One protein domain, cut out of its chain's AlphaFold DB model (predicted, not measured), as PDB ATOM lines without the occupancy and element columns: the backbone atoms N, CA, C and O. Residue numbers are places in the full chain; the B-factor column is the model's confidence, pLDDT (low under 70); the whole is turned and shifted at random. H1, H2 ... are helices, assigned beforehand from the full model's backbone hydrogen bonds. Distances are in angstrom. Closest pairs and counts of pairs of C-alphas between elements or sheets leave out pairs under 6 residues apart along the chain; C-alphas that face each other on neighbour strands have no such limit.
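What this domain is: This is residues 22 to 127 of the 129 residues of an uncharacterized protein of Advenella kashmirensis (UniProt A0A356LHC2). Two long helices, H2 and H3, make a wide V with its corner at the tight link of residues 69 to 72, and H5 spans the inside of the corner from one arm to the other. H1 crosses H2 and begins near the first residues of H3, while the small H4 packs on the second half of H3. The printed part has 106 residues with five named helices, in the order H1, H2, H3, H4, H5, and no named strand; the class is all helix, and the packing is mostly crossed. The whole is compact, with a radius of gyration of the C-alphas of 15.0 A, and spans 44 by 31 by 26 A.

How they stand to each other: H1, residues 22 to 40, touches H2, residues 50 to 68, at a steep tilt of 48 degrees, opposite ways; the closest C-alphas are those of Cys 34 and Cys 60, 5.9 A apart. With residues 23 to 26 alone H1 only just touches H3, residues 73 to 93, with 3 pairs of C-alphas within 8 A, the closest being Asp 23 and Ala 73 at 6.2 A. H2 and H3 meet only through their link. H4, residues 98 to 102, touches residues 83 to 90 of H3, the closest C-alphas being those of Ser 86 and Val 100, 5.1 A apart. H5, residues 106 to 120, touches residues 75 to 82 of H3 with its residues 108 to 112; the C-alphas of Gln 79 and Ser 108 are the closest, at 4.8 A, and the steep tilt of 69.8 degrees, opposite ways, is only just short of about perpendicular. With residues 114 to 120 H5 touches residues 60 to 67 of H2 at a shallow tilt of 32 degrees, opposite ways, closest at the C-alphas of Ala 63 and Leu 119, 5.0 A. Its residues 119 to 120 touch residues 34 to 38 of H1, the closest C-alphas being those of Cys 34 and Phe 120, 5.5 A apart. H4 is apart from H1 and H2. In H1, H2, H3, H4 and H5 every backbone O i to N i+4 pair is within hydrogen-bond range.

Where its parts are: H1 begins at C-alpha 22, (370.490, 285.559, 388.484), and is 26.9 A long from first to last C-alpha. H2 measures 27.0 A. H3, the longest helix with 21 residues, measures 30.3 A and begins at C-alpha 73, (367.654, 277.216, 388.854). H4 measures 6.6 A. H5 measures 20.1 A and ends at C-alpha 120, (378.929, 267.572, 381.491).

The domain as a whole: The two C-alphas farthest apart are those of Gln 51 and Met 93, at 45.2 A. The printed part has no cut and no long link. The mean pLDDT of the printed part is 85.8; residues 43 to 48, 95 to 98 and 127 are under 70.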
ATOM      1  N   ASP A  22     369.691 286.606 387.851       80.94
ATOM      2  CA  ASP A  22     370.490 285.559 388.484       80.94
ATOM      3  C   ASP A  22     370.361 284.211 387.760       80.94
ATOM      4  O   ASP A  22     371.358 283.504 387.603       80.94
ATOM      5  N   ASP A  23     369.186 283.891 387.216       86.94
ATOM      6  CA  ASP A  23     368.974 282.749 386.320       86.94
ATOM      7  C   ASP A  23     369.819 282.873 385.045       86.94
ATOM      8  O   ASP A  23     370.438 281.904 384.604       86.94
ATOM      9  N   GLU A  24     369.903 284.073 384.467       88.62
ATOM     10  CA  GLU A  24     370.716 284.322 383.276       88.62
ATOM     11  C   GLU A  24     372.218 284.201 383.573       88.62
ATOM     12  O   GLU A  24     372.966 283.609 382.790       88.62
ATOM     13  N   ARG A  25     372.671 284.697 384.730       89.06
ATOM     14  CA  ARG A  25     374.055 284.507 385.193       89.06
ATOM     15  C   ARG A  25     374.383 283.034 385.391       89.06
ATOM     16  O   ARG A  25     375.417 282.578 384.904       89.06
ATOM     17  N   LEU A  26     373.495 282.296 386.055       91.56
ATOM     18  CA  LEU A  26     373.630 280.856 386.246       91.56
ATOM     19  C   LEU A  26     373.717 280.139 384.896       91.56
ATOM     20  O   LEU A  26     374.613 279.324 384.685       91.56
ATOM     21  N   ARG A  27     372.826 280.473 383.956       93.81
ATOM     22  CA  ARG A  27     372.830 279.916 382.600       93.81
ATOM     23  C   ARG A  27     374.171 280.145 381.909       93.81
ATOM     24  O   ARG A  27     374.729 279.208 381.343       93.81
ATOM     25  N   LEU A  28     374.688 281.372 381.934       93.31
ATOM     26  CA  LEU A  28     375.962 281.717 381.297       93.31
ATOM     27  C   LEU A  28     377.145 280.979 381.934       93.31
ATOM     28  O   LEU A  28     377.978 280.447 381.198       93.31
ATOM     29  N   ALA A  29     377.191 280.897 383.266       92.69
ATOM     30  CA  ALA A  29     378.223 280.154 383.989       92.69
ATOM     31  C   ALA A  29     378.209 278.667 383.605       92.69
ATOM     32  O   ALA A  29     379.208 278.139 383.124       92.69
ATOM     33  N   LEU A  30     377.041 278.025 383.672       94.50
ATOM     34  CA  LEU A  30     376.885 276.613 383.320       94.50
ATOM     35  C   LEU A  30     377.215 276.321 381.846       94.50
ATOM     36  O   LEU A  30     377.761 275.266 381.527       94.50
ATOM     37  N   MET A  31     376.923 277.250 380.932       94.44
ATOM     38  CA  MET A  31     377.338 277.146 379.524       94.44
ATOM     39  C   MET A  31     378.842 277.245 379.334       94.44
ATOM     40  O   MET A  31     379.401 276.480 378.540       94.44
ATOM     41  N   SER A  32     379.487 278.155 380.057       93.19
ATOM     42  CA  SER A  32     380.942 278.266 380.061       93.19
ATOM     43  C   SER A  32     381.574 276.968 380.566       93.19
ATOM     44  O   SER A  32     382.364 276.352 379.848       93.19
ATOM     45  N   ASP A  33     381.146 276.494 381.735       92.38
ATOM     46  CA  ASP A  33     381.691 275.295 382.380       92.38
ATOM     47  C   ASP A  33     381.479 274.043 381.533       92.38
ATOM     48  O   ASP A  33     382.393 273.235 381.370       92.38
ATOM     49  N   CYS A  34     380.299 273.906 380.922       93.25
ATOM     50  CA  CYS A  34     380.012 272.797 380.021       93.25
ATOM     51  C   CYS A  34     380.934 272.804 378.802       93.25
ATOM     52  O   CYS A  34     381.501 271.770 378.451       93.25
ATOM     53  N   THR A  35     381.114 273.971 378.178       90.94
ATOM     54  CA  THR A  35     381.948 274.094 376.979       90.94
ATOM     55  C   THR A  35     383.396 273.745 377.297       90.94
ATOM     56  O   THR A  35     384.011 272.975 376.563       90.94
ATOM     57  N   VAL A  36     383.925 274.259 378.411       88.75
ATOM     58  CA  VAL A  36     385.292 273.973 378.869       88.75
ATOM     59  C   VAL A  36     385.460 272.492 379.201       88.75
ATOM     60  O   VAL A  36     386.410 271.870 378.731       88.75
ATOM     61  N   THR A  37     384.527 271.915 379.959       87.56
ATOM     62  CA  THR A  37     384.594 270.510 380.390       87.56
ATOM     63  C   THR A  37     384.502 269.551 379.208       87.56
ATOM     64  O   THR A  37     385.307 268.639 379.077       87.56
ATOM     65  N   ARG A  38     383.564 269.761 378.283       86.50
ATOM     66  CA  ARG A  38     383.444 268.889 377.106       86.50
ATOM     67  C   ARG A  38     384.602 269.074 376.127       86.50
ATOM     68  O   ARG A  38     385.040 268.101 375.521       86.50
ATOM     69  N   ALA A  39     385.131 270.291 375.994       84.25
ATOM     70  CA  ALA A  39     386.315 270.539 375.177       84.25
ATOM     71  C   ALA A  39     387.569 269.866 375.748       84.25
ATOM     72  O   ALA A  39     388.363 269.334 374.976       84.25
ATOM     73  N   SER A  40     387.746 269.847 377.074       81.00
ATOM     74  CA  SER A  40     388.896 269.190 377.711       81.00
ATOM     75  C   SER A  40     388.855 267.664 377.588       81.00
ATOM     76  O   SER A  40     389.909 267.029 377.555       81.00
ATOM     77  N   LEU A  41     387.661 267.079 377.453       75.88
ATOM     78  CA  LEU A  41     387.459 265.643 377.228       75.88
ATOM     79  C   LEU A  41     387.755 265.189 375.788       75.88
ATOM     80  O   LEU A  41     387.889 263.989 375.535       75.88
ATOM     81  N   LEU A  42     387.894 266.108 374.827       75.38
ATOM     82  CA  LEU A  42     388.304 265.754 373.469       75.38
ATOM     83  C   LEU A  42     389.805 265.423 373.448       75.38
ATOM     84  O   LEU A  42     390.662 266.303 373.461       75.38
ATOM     85  N   LEU A  43     390.113 264.125 373.348       57.56
ATOM     86  CA  LEU A  43     391.451 263.499 373.356       57.56
ATOM     87  C   LEU A  43     392.472 264.050 372.330       57.56
ATOM     88  O   LEU A  43     393.637 263.660 372.358       57.56
ATOM     89  N   SER A  44     392.081 264.969 371.442       54.19
ATOM     90  CA  SER A  44     392.981 265.662 370.510       54.19
ATOM     91  C   SER A  44     393.061 267.164 370.813       54.19
ATOM     92  O   SER A  44     392.862 268.015 369.953       54.19
ATOM     93  N   ALA A  45     393.437 267.505 372.048       51.50
ATOM     94  CA  ALA A  45     393.663 268.874 372.527       51.50
ATOM     95  C   ALA A  45     394.700 269.703 371.724       51.50
ATOM     96  O   ALA A  45     395.025 270.825 372.103       51.50
ATOM     97  N   LYS A  46     395.230 269.183 370.605       55.12
ATOM     98  CA  LYS A  46     396.060 269.957 369.680       55.12
ATOM     99  C   LYS A  46     395.258 270.978 368.875       55.12
ATOM    100  O   LYS A  46     395.822 272.031 368.617       55.12
ATOM    101  N   TYR A  47     393.990 270.724 368.531       55.38
ATOM    102  CA  TYR A  47     393.118 271.710 367.875       55.38
ATOM    103  C   TYR A  47     391.637 271.369 368.104       55.38
ATOM    104  O   TYR A  47     391.081 270.524 367.411       55.38
ATOM    105  N   VAL A  48     390.969 272.067 369.029       65.25
ATOM    106  CA  VAL A  48     389.508 272.217 368.931       65.25
ATOM    107  C   VAL A  48     389.271 273.218 367.808       65.25
ATOM    108  O   VAL A  48     389.485 274.419 367.985       65.25
ATOM    109  N   ASP A  49     388.920 272.734 366.619       79.81
ATOM    110  CA  ASP A  49     388.575 273.629 365.520       79.81
ATOM    111  C   ASP A  49     387.224 274.333 365.771       79.81
ATOM    112  O   ASP A  49     386.470 274.015 366.698       79.81
ATOM    113  N   LYS A  50     386.912 275.339 364.947       81.38
ATOM    114  CA  LYS A  50     385.675 276.124 365.092       81.38
ATOM    115  C   LYS A  50     384.413 275.266 364.977       81.38
ATOM    116  O   LYS A  50     383.400 275.617 365.579       81.38
ATOM    117  N   GLN A  51     384.458 274.183 364.206       84.62
ATOM    118  CA  GLN A  51     383.313 273.308 363.996       84.62
ATOM    119  C   GLN A  51     383.095 272.403 365.211       84.62
ATOM    120  O   GLN A  51     381.969 272.315 365.695       84.62
ATOM    121  N   ALA A  52     384.161 271.836 365.775       84.06
ATOM    122  CA  ALA A  52     384.119 271.096 367.032       84.06
ATOM    123  C   ALA A  52     383.590 271.972 368.179       84.06
ATOM    124  O   ALA A  52     382.686 271.558 368.903       84.06
ATOM    125  N   LEU A  53     384.072 273.214 368.301       86.44
ATOM    126  CA  LEU A  53     383.576 274.148 369.316       86.44
ATOM    127  C   LEU A  53     382.086 274.475 369.130       86.44
ATOM    128  O   LEU A  53     381.339 274.504 370.108       86.44
ATOM    129  N   ALA A  54     381.638 274.708 367.893       89.12
ATOM    130  CA  ALA A  54     380.231 274.978 367.604       89.12
ATOM    131  C   ALA A  54     379.331 273.788 367.975       89.12
ATOM    132  O   ALA A  54     378.269 273.988 368.576       89.12
ATOM    133  N   THR A  55     379.782 272.563 367.686       90.62
ATOM    134  CA  THR A  55     379.100 271.326 368.086       90.62
ATOM    135  C   THR A  55     379.001 271.222 369.605       90.62
ATOM    136  O   THR A  55     377.898 271.071 370.125       90.62
ATOM    137  N   ILE A  56     380.104 271.413 370.336       90.81
ATOM    138  CA  ILE A  56     380.112 271.383 371.812       90.81
ATOM    139  C   ILE A  56     379.126 272.403 372.385       90.81
ATOM    140  O   ILE A  56     378.338 272.086 373.271       90.81
ATOM    141  N   GLN A  57     379.129 273.634 371.870       92.38
ATOM    142  CA  GLN A  57     378.201 274.665 372.333       92.38
ATOM    143  C   GLN A  57     376.738 274.281 372.080       92.38
ATOM    144  O   GLN A  57     375.868 274.589 372.896       92.38
ATOM    145  N   GLN A  58     376.444 273.628 370.953       93.44
ATOM    146  CA  GLN A  58     375.104 273.129 370.657       93.44
ATOM    147  C   GLN A  58     374.700 272.000 371.606       93.44
ATOM    148  O   GLN A  58     373.590 272.032 372.142       93.44
ATOM    149  N   GLU A  59     375.595 271.051 371.860       92.94
ATOM    150  CA  GLU A  59     375.370 269.973 372.820       92.94
ATOM    151  C   GLU A  59     375.149 270.508 374.233       92.94
ATOM    152  O   GLU A  59     374.206 270.091 374.898       92.94
ATOM    153  N   CYS A  60     375.948 271.481 374.672       94.94
ATOM    154  CA  CYS A  60     375.777 272.131 375.967       94.94
ATOM    155  C   CYS A  60     374.411 272.811 376.083       94.94
ATOM    156  O   CYS A  60     373.731 272.640 377.093       94.94
ATOM    157  N   ARG A  61     373.953 273.520 375.041       95.38
ATOM    158  CA  ARG A  61     372.607 274.121 375.032       95.38
ATOM    159  C   ARG A  61     371.505 273.070 375.168       95.38
ATOM    160  O   ARG A  61     370.579 273.269 375.950       95.38
ATOM    161  N   ALA A  62     371.607 271.965 374.430       95.81
ATOM    162  CA  ALA A  62     370.638 270.873 374.507       95.81
ATOM    163  C   ALA A  62     370.651 270.208 375.892       95.81
ATOM    164  O   ALA A  62     369.604 270.031 376.508       95.81
ATOM    165  N   ALA A  63     371.840 269.916 376.415       95.25
ATOM    166  CA  ALA A  63     372.033 269.323 377.729       95.25
ATOM    167  C   ALA A  63     371.493 270.211 378.858       95.25
ATOM    168  O   ALA A  63     370.842 269.718 379.775       95.25
ATOM    169  N   TYR A  64     371.692 271.527 378.773       95.38
ATOM    170  CA  TYR A  64     371.116 272.474 379.725       95.38
ATOM    171  C   TYR A  64     369.594 272.514 379.660       95.38
ATOM    172  O   TYR A  64     368.949 272.472 380.701       95.38
ATOM    173  N   ALA A  65     369.003 272.525 378.462       95.38
ATOM    174  CA  ALA A  65     367.551 272.449 378.330       95.38
ATOM    175  C   ALA A  65     366.990 271.176 378.993       95.38
ATOM    176  O   ALA A  65     365.994 271.252 379.709       95.38
ATOM    177  N   THR A  66     367.665 270.035 378.829       96.31
ATOM    178  CA  THR A  66     367.310 268.771 379.497       96.31
ATOM    179  C   THR A  66     367.493 268.834 381.016       96.31
ATOM    180  O   THR A  66     366.637 268.360 381.763       96.31
ATOM    181  N   LEU A  67     368.582 269.439 381.499       96.00
ATOM    182  CA  LEU A  67     368.835 269.614 382.931       96.00
ATOM    183  C   LEU A  67     367.711 270.420 383.591       96.00
ATOM    184  O   LEU A  67     367.166 269.999 384.611       96.00
ATOM    185  N   MET A  68     367.316 271.533 382.968       95.38
ATOM    186  CA  MET A  68     366.302 272.449 383.498       95.38
ATOM    187  C   MET A  68     364.883 271.862 383.524       95.38
ATOM    188  O   MET A  68     364.011 272.412 384.192       95.38
ATOM    189  N   GLN A  69     364.633 270.733 382.852       95.12
ATOM    190  CA  GLN A  69     363.375 269.986 382.999       95.12
ATOM    191  C   GLN A  69     363.288 269.239 384.338       95.12
ATOM    192  O   GLN A  69     362.191 268.933 384.798       95.12
ATOM    193  N   ASN A  70     364.433 268.932 384.957       93.06
ATOM    194  CA  ASN A  70     364.532 268.025 386.105       93.06
ATOM    195  C   ASN A  70     365.156 268.662 387.355       93.06
ATOM    196  O   ASN A  70     365.157 268.037 388.424       93.06
ATOM    197  N   VAL A  71     365.735 269.856 387.210       94.56
ATOM    198  CA  VAL A  71     366.414 270.615 388.262       94.56
ATOM    199  C   VAL A  71     366.091 272.096 388.081       94.56
ATOM    200  O   VAL A  71     366.280 272.647 386.997       94.56
ATOM    201  N   SER A  72     365.605 272.753 389.133       93.94
ATOM    202  CA  SER A  72     365.322 274.189 389.090       93.94
ATOM    203  C   SER A  72     366.601 275.028 389.195       93.94
ATOM    204  O   SER A  72     367.612 274.594 389.749       93.94
ATOM    205  N   ALA A  73     366.542 276.275 388.721       91.81
ATOM    206  CA  ALA A  73     367.654 277.216 388.854       91.81
ATOM    207  C   ALA A  73     368.026 277.455 390.328       91.81
ATOM    208  O   ALA A  73     369.205 277.538 390.664       91.81
ATOM    209  N   GLN A  74     367.026 277.477 391.216       91.69
ATOM    210  CA  GLN A  74     367.257 277.591 392.653       91.69
ATOM    211  C   GLN A  74     368.022 276.386 393.207       91.69
ATOM    212  O   GLN A  74     369.009 276.581 393.900       91.69
ATOM    213  N   GLN A  75     367.647 275.155 392.836       94.06
ATOM    214  CA  GLN A  75     368.366 273.954 393.282       94.06
ATOM    215  C   GLN A  75     369.834 273.960 392.840       94.06
ATOM    216  O   GLN A  75     370.700 273.510 393.587       94.06
ATOM    217  N   LEU A  76     370.115 274.465 391.636       94.50
ATOM    218  CA  LEU A  76     371.481 274.612 391.131       94.50
ATOM    219  C   LEU A  76     372.265 275.670 391.915       94.50
ATOM    220  O   LEU A  76     373.415 275.422 392.270       94.50
ATOM    221  N   ARG A  77     371.653 276.818 392.229       92.69
ATOM    222  CA  ARG A  77     372.278 277.844 393.080       92.69
ATOM    223  C   ARG A  77     372.556 277.326 394.485       92.69
ATOM    224  O   ARG A  77     373.679 277.462 394.954       92.69
ATOM    225  N   ASP A  78     371.573 276.687 395.113       92.88
ATOM    226  CA  ASP A  78     371.717 276.106 396.449       92.88
ATOM    227  C   ASP A  78     372.860 275.084 396.467       92.88
ATOM    228  O   ASP A  78     373.706 275.097 397.357       92.88
ATOM    229  N   GLN A  79     372.949 274.239 395.436       93.44
ATOM    230  CA  GLN A  79     374.040 273.278 395.301       93.44
ATOM    231  C   GLN A  79     375.410 273.961 395.148       93.44
ATOM    232  O   GLN A  79     376.370 273.513 395.775       93.44
ATOM    233  N   GLN A  80     375.516 275.040 394.365       90.38
ATOM    234  CA  GLN A  80     376.760 275.813 394.235       90.38
ATOM    235  C   GLN A  80     377.166 276.469 395.560       90.38
ATOM    236  O   GLN A  80     378.345 276.433 395.920       90.38
ATOM    237  N   THR A  81     376.204 277.018 396.304       91.88
ATOM    238  CA  THR A  81     376.431 277.575 397.642       91.88
ATOM    239  C   THR A  81     376.929 276.503 398.606       91.88
ATOM    240  O   THR A  81     377.938 276.712 399.270       91.88
ATOM    241  N   GLU A  82     376.307 275.323 398.626       92.31
ATOM    242  CA  GLU A  82     376.730 274.220 399.496       92.31
ATOM    243  C   GLU A  82     378.146 273.728 399.178       92.31
ATOM    244  O   GLU A  82     378.935 273.474 400.091       92.31
ATOM    245  N   VAL A  83     378.515 273.639 397.894       89.25
ATOM    246  CA  VAL A  83     379.894 273.314 397.493       89.25
ATOM    247  C   VAL A  83     380.868 274.385 397.956       89.25
ATOM    248  O   VAL A  83     381.917 274.052 398.508       89.25
ATOM    249  N   TYR A  84     380.531 275.658 397.767       89.00
ATOM    250  CA  TYR A  84     381.373 276.766 398.204       89.00
ATOM    251  C   TYR A  84     381.574 276.767 399.722       89.00
ATOM    252  O   TYR A  84     382.710 276.838 400.197       89.00
ATOM    253  N   ASP A  85     380.498 276.617 400.489       89.50
ATOM    254  CA  ASP A  85     380.546 276.587 401.948       89.50
ATOM    255  C   ASP A  85     381.309 275.361 402.453       89.50
ATOM    256  O   ASP A  85     382.105 275.456 403.393       89.50
ATOM    257  N   SER A  86     381.125 274.207 401.806       86.44
ATOM    258  CA  SER A  86     381.889 272.994 402.102       86.44
ATOM    259  C   SER A  86     383.378 273.186 401.817       86.44
ATOM    260  O   SER A  86     384.216 272.862 402.661       86.44
ATOM    261  N   PHE A  87     383.724 273.823 400.695       86.50
ATOM    262  CA  PHE A  87     385.102 274.178 400.365       86.50
ATOM    263  C   PHE A  87     385.703 275.144 401.390       86.50
ATOM    264  O   PHE A  87     386.823 274.932 401.853       86.50
ATOM    265  N   GLN A  88     384.965 276.176 401.809       85.69
ATOM    266  CA  GLN A  88     385.425 277.097 402.849       85.69
ATOM    267  C   GLN A  88     385.689 276.381 404.178       85.69
ATOM    268  O   GLN A  88     386.699 276.660 404.834       85.69
ATOM    269  N   ARG A  89     384.804 275.461 404.587       84.00
ATOM    270  CA  ARG A  89     384.997 274.639 405.792       84.00
ATOM    271  C   ARG A  89     386.238 273.759 405.658       84.00
ATOM    272  O   ARG A  89     387.083 273.782 406.552       84.00
ATOM    273  N   ALA A  90     386.382 273.054 404.537       82.06
ATOM    274  CA  ALA A  90     387.526 272.187 404.271       82.06
ATOM    275  C   ALA A  90     388.849 272.966 404.282       82.06
ATOM    276  O   ALA A  90     389.793 272.577 404.970       82.06
ATOM    277  N   TYR A  91     388.888 274.119 403.609       81.00
ATOM    278  CA  TYR A  91     390.056 274.998 403.561       81.00
ATOM    279  C   TYR A  91     390.472 275.488 404.953       81.00
ATOM    280  O   TYR A  91     391.646 275.409 405.317       81.00
ATOM    281  N   ARG A  92     389.514 275.951 405.769       80.56
ATOM    282  CA  ARG A  92     389.785 276.413 407.146       80.56
ATOM    283  C   ARG A  92     390.328 275.300 408.039       80.56
ATOM    284  O   ARG A  92     391.160 275.565 408.900       80.56
ATOM    285  N   MET A  93     389.873 274.073 407.818       77.44
ATOM    286  CA  MET A  93     390.226 272.911 408.629       77.44
ATOM    287  C   MET A  93     391.405 272.096 408.064       77.44
ATOM    288  O   MET A  93     391.791 271.102 408.672       77.44
ATOM    289  N   LYS A  94     392.012 272.530 406.945       73.81
ATOM    290  CA  LYS A  94     393.088 271.827 406.211       73.81
ATOM    291  C   LYS A  94     392.709 270.407 405.753       73.81
ATOM    292  O   LYS A  94     393.560 269.519 405.723       73.81
ATOM    293  N   TYR A  95     391.443 270.200 405.407       65.38
ATOM    294  CA  TYR A  95     390.948 268.928 404.884       65.38
ATOM    295  C   TYR A  95     391.291 268.727 403.404       65.38
ATOM    296  O   TYR A  95     391.704 269.657 402.704       65.38
ATOM    297  N   SER A  96     391.145 267.488 402.937       67.25
ATOM    298  CA  SER A  96     391.382 267.116 401.547       67.25
ATOM    299  C   SER A  96     390.204 267.543 400.663       67.25
ATOM    300  O   SER A  96     389.082 267.716 401.132       67.25
ATOM    301  N   LEU A  97     390.433 267.704 399.355       65.00
ATOM    302  CA  LEU A  97     389.372 268.047 398.394       65.00
ATOM    303  C   LEU A  97     388.221 267.027 398.369       65.00
ATOM    304  O   LEU A  97     387.098 267.396 398.041       65.00
ATOM    305  N   HIS A  98     388.485 265.771 398.739       67.88
ATOM    306  CA  HIS A  98     387.467 264.722 398.816       67.88
ATOM    307  C   HIS A  98     386.387 265.053 399.859       67.88
ATOM    308  O   HIS A  98     385.193 264.875 399.603       67.88
ATOM    309  N   ASP A  99     386.790 265.655 400.980       70.38
ATOM    310  CA  ASP A  99     385.896 266.001 402.087       70.38
ATOM    311  C   ASP A  99     384.863 267.076 401.693       70.38
ATOM    312  O   ASP A  99     383.832 267.233 402.350       70.38
ATOM    313  N   VAL A 100     385.113 267.822 400.609       77.00
ATOM    314  CA  VAL A 100     384.207 268.869 400.113       77.00
ATOM    315  C   VAL A 100     382.907 268.264 399.596       77.00
ATOM    316  O   VAL A 100     381.834 268.796 399.885       77.00
ATOM    317  N   PHE A 101     382.991 267.154 398.862       77.50
ATOM    318  CA  PHE A 101     381.828 266.509 398.259       77.50
ATOM    319  C   PHE A 101     381.144 265.534 399.219       77.50
ATOM    320  O   PHE A 101     379.914 265.462 399.230       77.50
ATOM    321  N   ASP A 102     381.899 264.871 400.097       80.50
ATOM    322  CA  ASP A 102     381.349 263.922 401.072       80.50
ATOM    323  C   ASP A 102     380.396 264.579 402.069       80.50
ATOM    324  O   ASP A 102     379.370 263.993 402.423       80.50
ATOM    325  N   ASN A 103     380.697 265.817 402.460       81.31
ATOM    326  CA  ASN A 103     379.928 266.578 403.441       81.31
ATOM    327  C   ASN A 103     378.766 267.383 402.840       81.31
ATOM    328  O   ASN A 103     378.137 268.173 403.547       81.31
ATOM    329  N   LEU A 104     378.470 267.214 401.548       87.06
ATOM    330  CA  LEU A 104     377.311 267.861 400.939       87.06
ATOM    331  C   LEU A 104     375.999 267.231 401.432       87.06
ATOM    332  O   LEU A 104     375.917 266.007 401.580       87.06
ATOM    333  N   PRO A 105     374.928 268.028 401.594       90.25
ATOM    334  CA  PRO A 105     373.591 267.495 401.822       90.25
ATOM    335  C   PRO A 105     373.170 266.507 400.715       90.25
ATOM    336  O   PRO A 105     373.530 266.707 399.550       90.25
ATOM    337  N   PRO A 106     372.351 265.477 401.019       91.25
ATOM    338  CA  PRO A 106     371.907 264.494 400.022       91.25
ATOM    339  C   PRO A 106     371.239 265.112 398.785       91.25
ATOM    340  O   PRO A 106     371.419 264.638 397.662       91.25
ATOM    341  N   THR A 107     370.495 266.203 398.976       92.12
ATOM    342  CA  THR A 107     369.862 266.967 397.896       92.12
ATOM    343  C   THR A 107     370.901 267.606 396.980       92.12
ATOM    344  O   THR A 107     370.796 267.473 395.764       92.12
ATOM    345  N   SER A 108     371.942 268.221 397.541       91.56
ATOM    346  CA  SER A 108     373.043 268.834 396.792       91.56
ATOM    347  C   SER A 108     373.888 267.798 396.054       91.56
ATOM    348  O   SER A 108     374.239 268.030 394.899       91.56
ATOM    349  N   LYS A 109     374.139 266.626 396.657       91.88
ATOM    350  CA  LYS A 109     374.778 265.489 395.966       91.88
ATOM    351  C   LYS A 109     373.953 265.028 394.765       91.88
ATOM    352  O   LYS A 109     374.480 264.903 393.668       91.88
ATOM    353  N   THR A 110     372.644 264.859 394.953       93.19
ATOM    354  CA  THR A 110     371.721 264.452 393.878       93.19
ATOM    355  C   THR A 110     371.671 265.488 392.752       93.19
ATOM    356  O   THR A 110     371.679 265.135 391.572       93.19
ATOM    357  N   THR A 111     371.625 266.778 393.095       94.00
ATOM    358  CA  THR A 111     371.662 267.871 392.115       94.00
ATOM    359  C   THR A 111     372.980 267.880 391.346       94.00
ATOM    360  O   THR A 111     372.961 268.011 390.122       94.00
ATOM    361  N   TYR A 112     374.109 267.687 392.032       91.69
ATOM    362  CA  TYR A 112     375.420 267.600 391.394       91.69
ATOM    363  C   TYR A 112     375.534 266.375 390.478       91.69
ATOM    364  O   TYR A 112     376.011 266.513 389.358       91.69
ATOM    365  N   GLU A 113     375.021 265.208 390.878       92.50
ATOM    366  CA  GLU A 113     374.987 264.016 390.019       92.50
ATOM    367  C   GLU A 113     374.209 264.290 388.723       92.50
ATOM    368  O   GLU A 113     374.696 264.006 387.626       92.50
ATOM    369  N   LYS A 114     373.023 264.906 388.815       94.19
ATOM    370  CA  LYS A 114     372.230 265.293 387.636       94.19
ATOM    371  C   LYS A 114     372.961 266.310 386.761       94.19
ATOM    372  O   LYS A 114     372.958 266.161 385.540       94.19
ATOM    373  N   LEU A 115     373.590 267.318 387.367       93.56
ATOM    374  CA  LEU A 115     374.410 268.308 386.667       93.56
ATOM    375  C   LEU A 115     375.559 267.625 385.911       93.56
ATOM    376  O   LEU A 115     375.702 267.815 384.707       93.56
ATOM    377  N   ALA A 116     376.339 266.791 386.593       90.62
ATOM    378  CA  ALA A 116     377.512 266.126 386.041       90.62
ATOM    379  C   ALA A 116     377.160 265.143 384.915       90.62
ATOM    380  O   ALA A 116     377.766 265.182 383.843       90.62
ATOM    381  N   THR A 117     376.138 264.312 385.117       92.06
ATOM    382  CA  THR A 117     375.696 263.341 384.104       92.06
ATOM    383  C   THR A 117     375.017 264.005 382.910       92.06
ATOM    384  O   THR A 117     375.294 263.655 381.766       92.06
ATOM    385  N   THR A 118     374.153 264.995 383.146       93.00
ATOM    386  CA  THR A 118     373.346 265.601 382.077       93.00
ATOM    387  C   THR A 118     374.122 266.683 381.342       93.00
ATOM    388  O   THR A 118     374.246 266.635 380.119       93.00
ATOM    389  N   LEU A 119     374.659 267.667 382.071       92.12
ATOM    390  CA  LEU A 119     375.313 268.826 381.472       92.12
ATOM    391  C   LEU A 119     376.713 268.470 380.970       92.12
ATOM    392  O   LEU A 119     377.031 268.698 379.801       92.12
ATOM    393  N   PHE A 120     377.532 267.863 381.825       89.19
ATOM    394  CA  PHE A 120     378.929 267.572 381.491       89.19
ATOM    395  C   PHE A 120     379.116 266.251 380.740       89.19
ATOM    396  O   PHE A 120     380.145 266.072 380.096       89.19
ATOM    397  N   GLY A 121     378.107 265.373 380.735       84.62
ATOM    398  CA  GLY A 121     378.178 264.084 380.040       84.62
ATOM    399  C   GLY A 121     379.117 263.087 380.721       84.62
ATOM    400  O   GLY A 121     379.620 262.180 380.061       84.62
ATOM    401  N   LEU A 122     379.379 263.272 382.018       84.56
ATOM    402  CA  LEU A 122     380.201 262.360 382.809       84.56
ATOM    403  C   LEU A 122     379.422 261.081 383.109       84.56
ATOM    404  O   LEU A 122     378.204 261.119 383.310       84.56
ATOM    405  N   LYS A 123     380.116 259.944 383.165       83.12
ATOM    406  CA  LYS A 123     379.478 258.708 383.613       83.12
ATOM    407  C   LYS A 123     379.349 258.715 385.126       83.12
ATOM    408  O   LYS A 123     380.115 259.376 385.819       83.12
ATOM    409  N   LYS A 124     378.385 257.959 385.649       78.88
ATOM    410  CA  LYS A 124     378.124 257.931 387.090       78.88
ATOM    411  C   LYS A 124     379.326 257.406 387.877       78.88
ATOM    412  O   LYS A 124     379.622 257.924 388.942       78.88
ATOM    413  N   GLU A 125     380.039 256.436 387.323       78.00
ATOM    414  CA  GLU A 125     381.273 255.884 387.881       78.00
ATOM    415  C   GLU A 125     382.446 256.879 387.934       78.00
ATOM    416  O   GLU A 125     383.348 256.702 388.748       78.00
ATOM    417  N   ASP A 126     382.420 257.933 387.114       73.06
ATOM    418  CA  ASP A 126     383.453 258.977 387.089       73.06
ATOM    419  C   ASP A 126     383.157 260.103 388.099       73.06
ATOM    420  O   ASP A 126     383.989 260.977 388.356       73.06
ATOM    421  N   ILE A 127     381.953 260.099 388.675       68.50
ATOM    422  CA  ILE A 127     381.487 261.058 389.670       68.50
ATOM    423  C   ILE A 127     381.810 260.447 391.037       68.50
ATOM    424  O   ILE A 127     381.039 259.647 391.551       68.50
TER     425      ILE A 127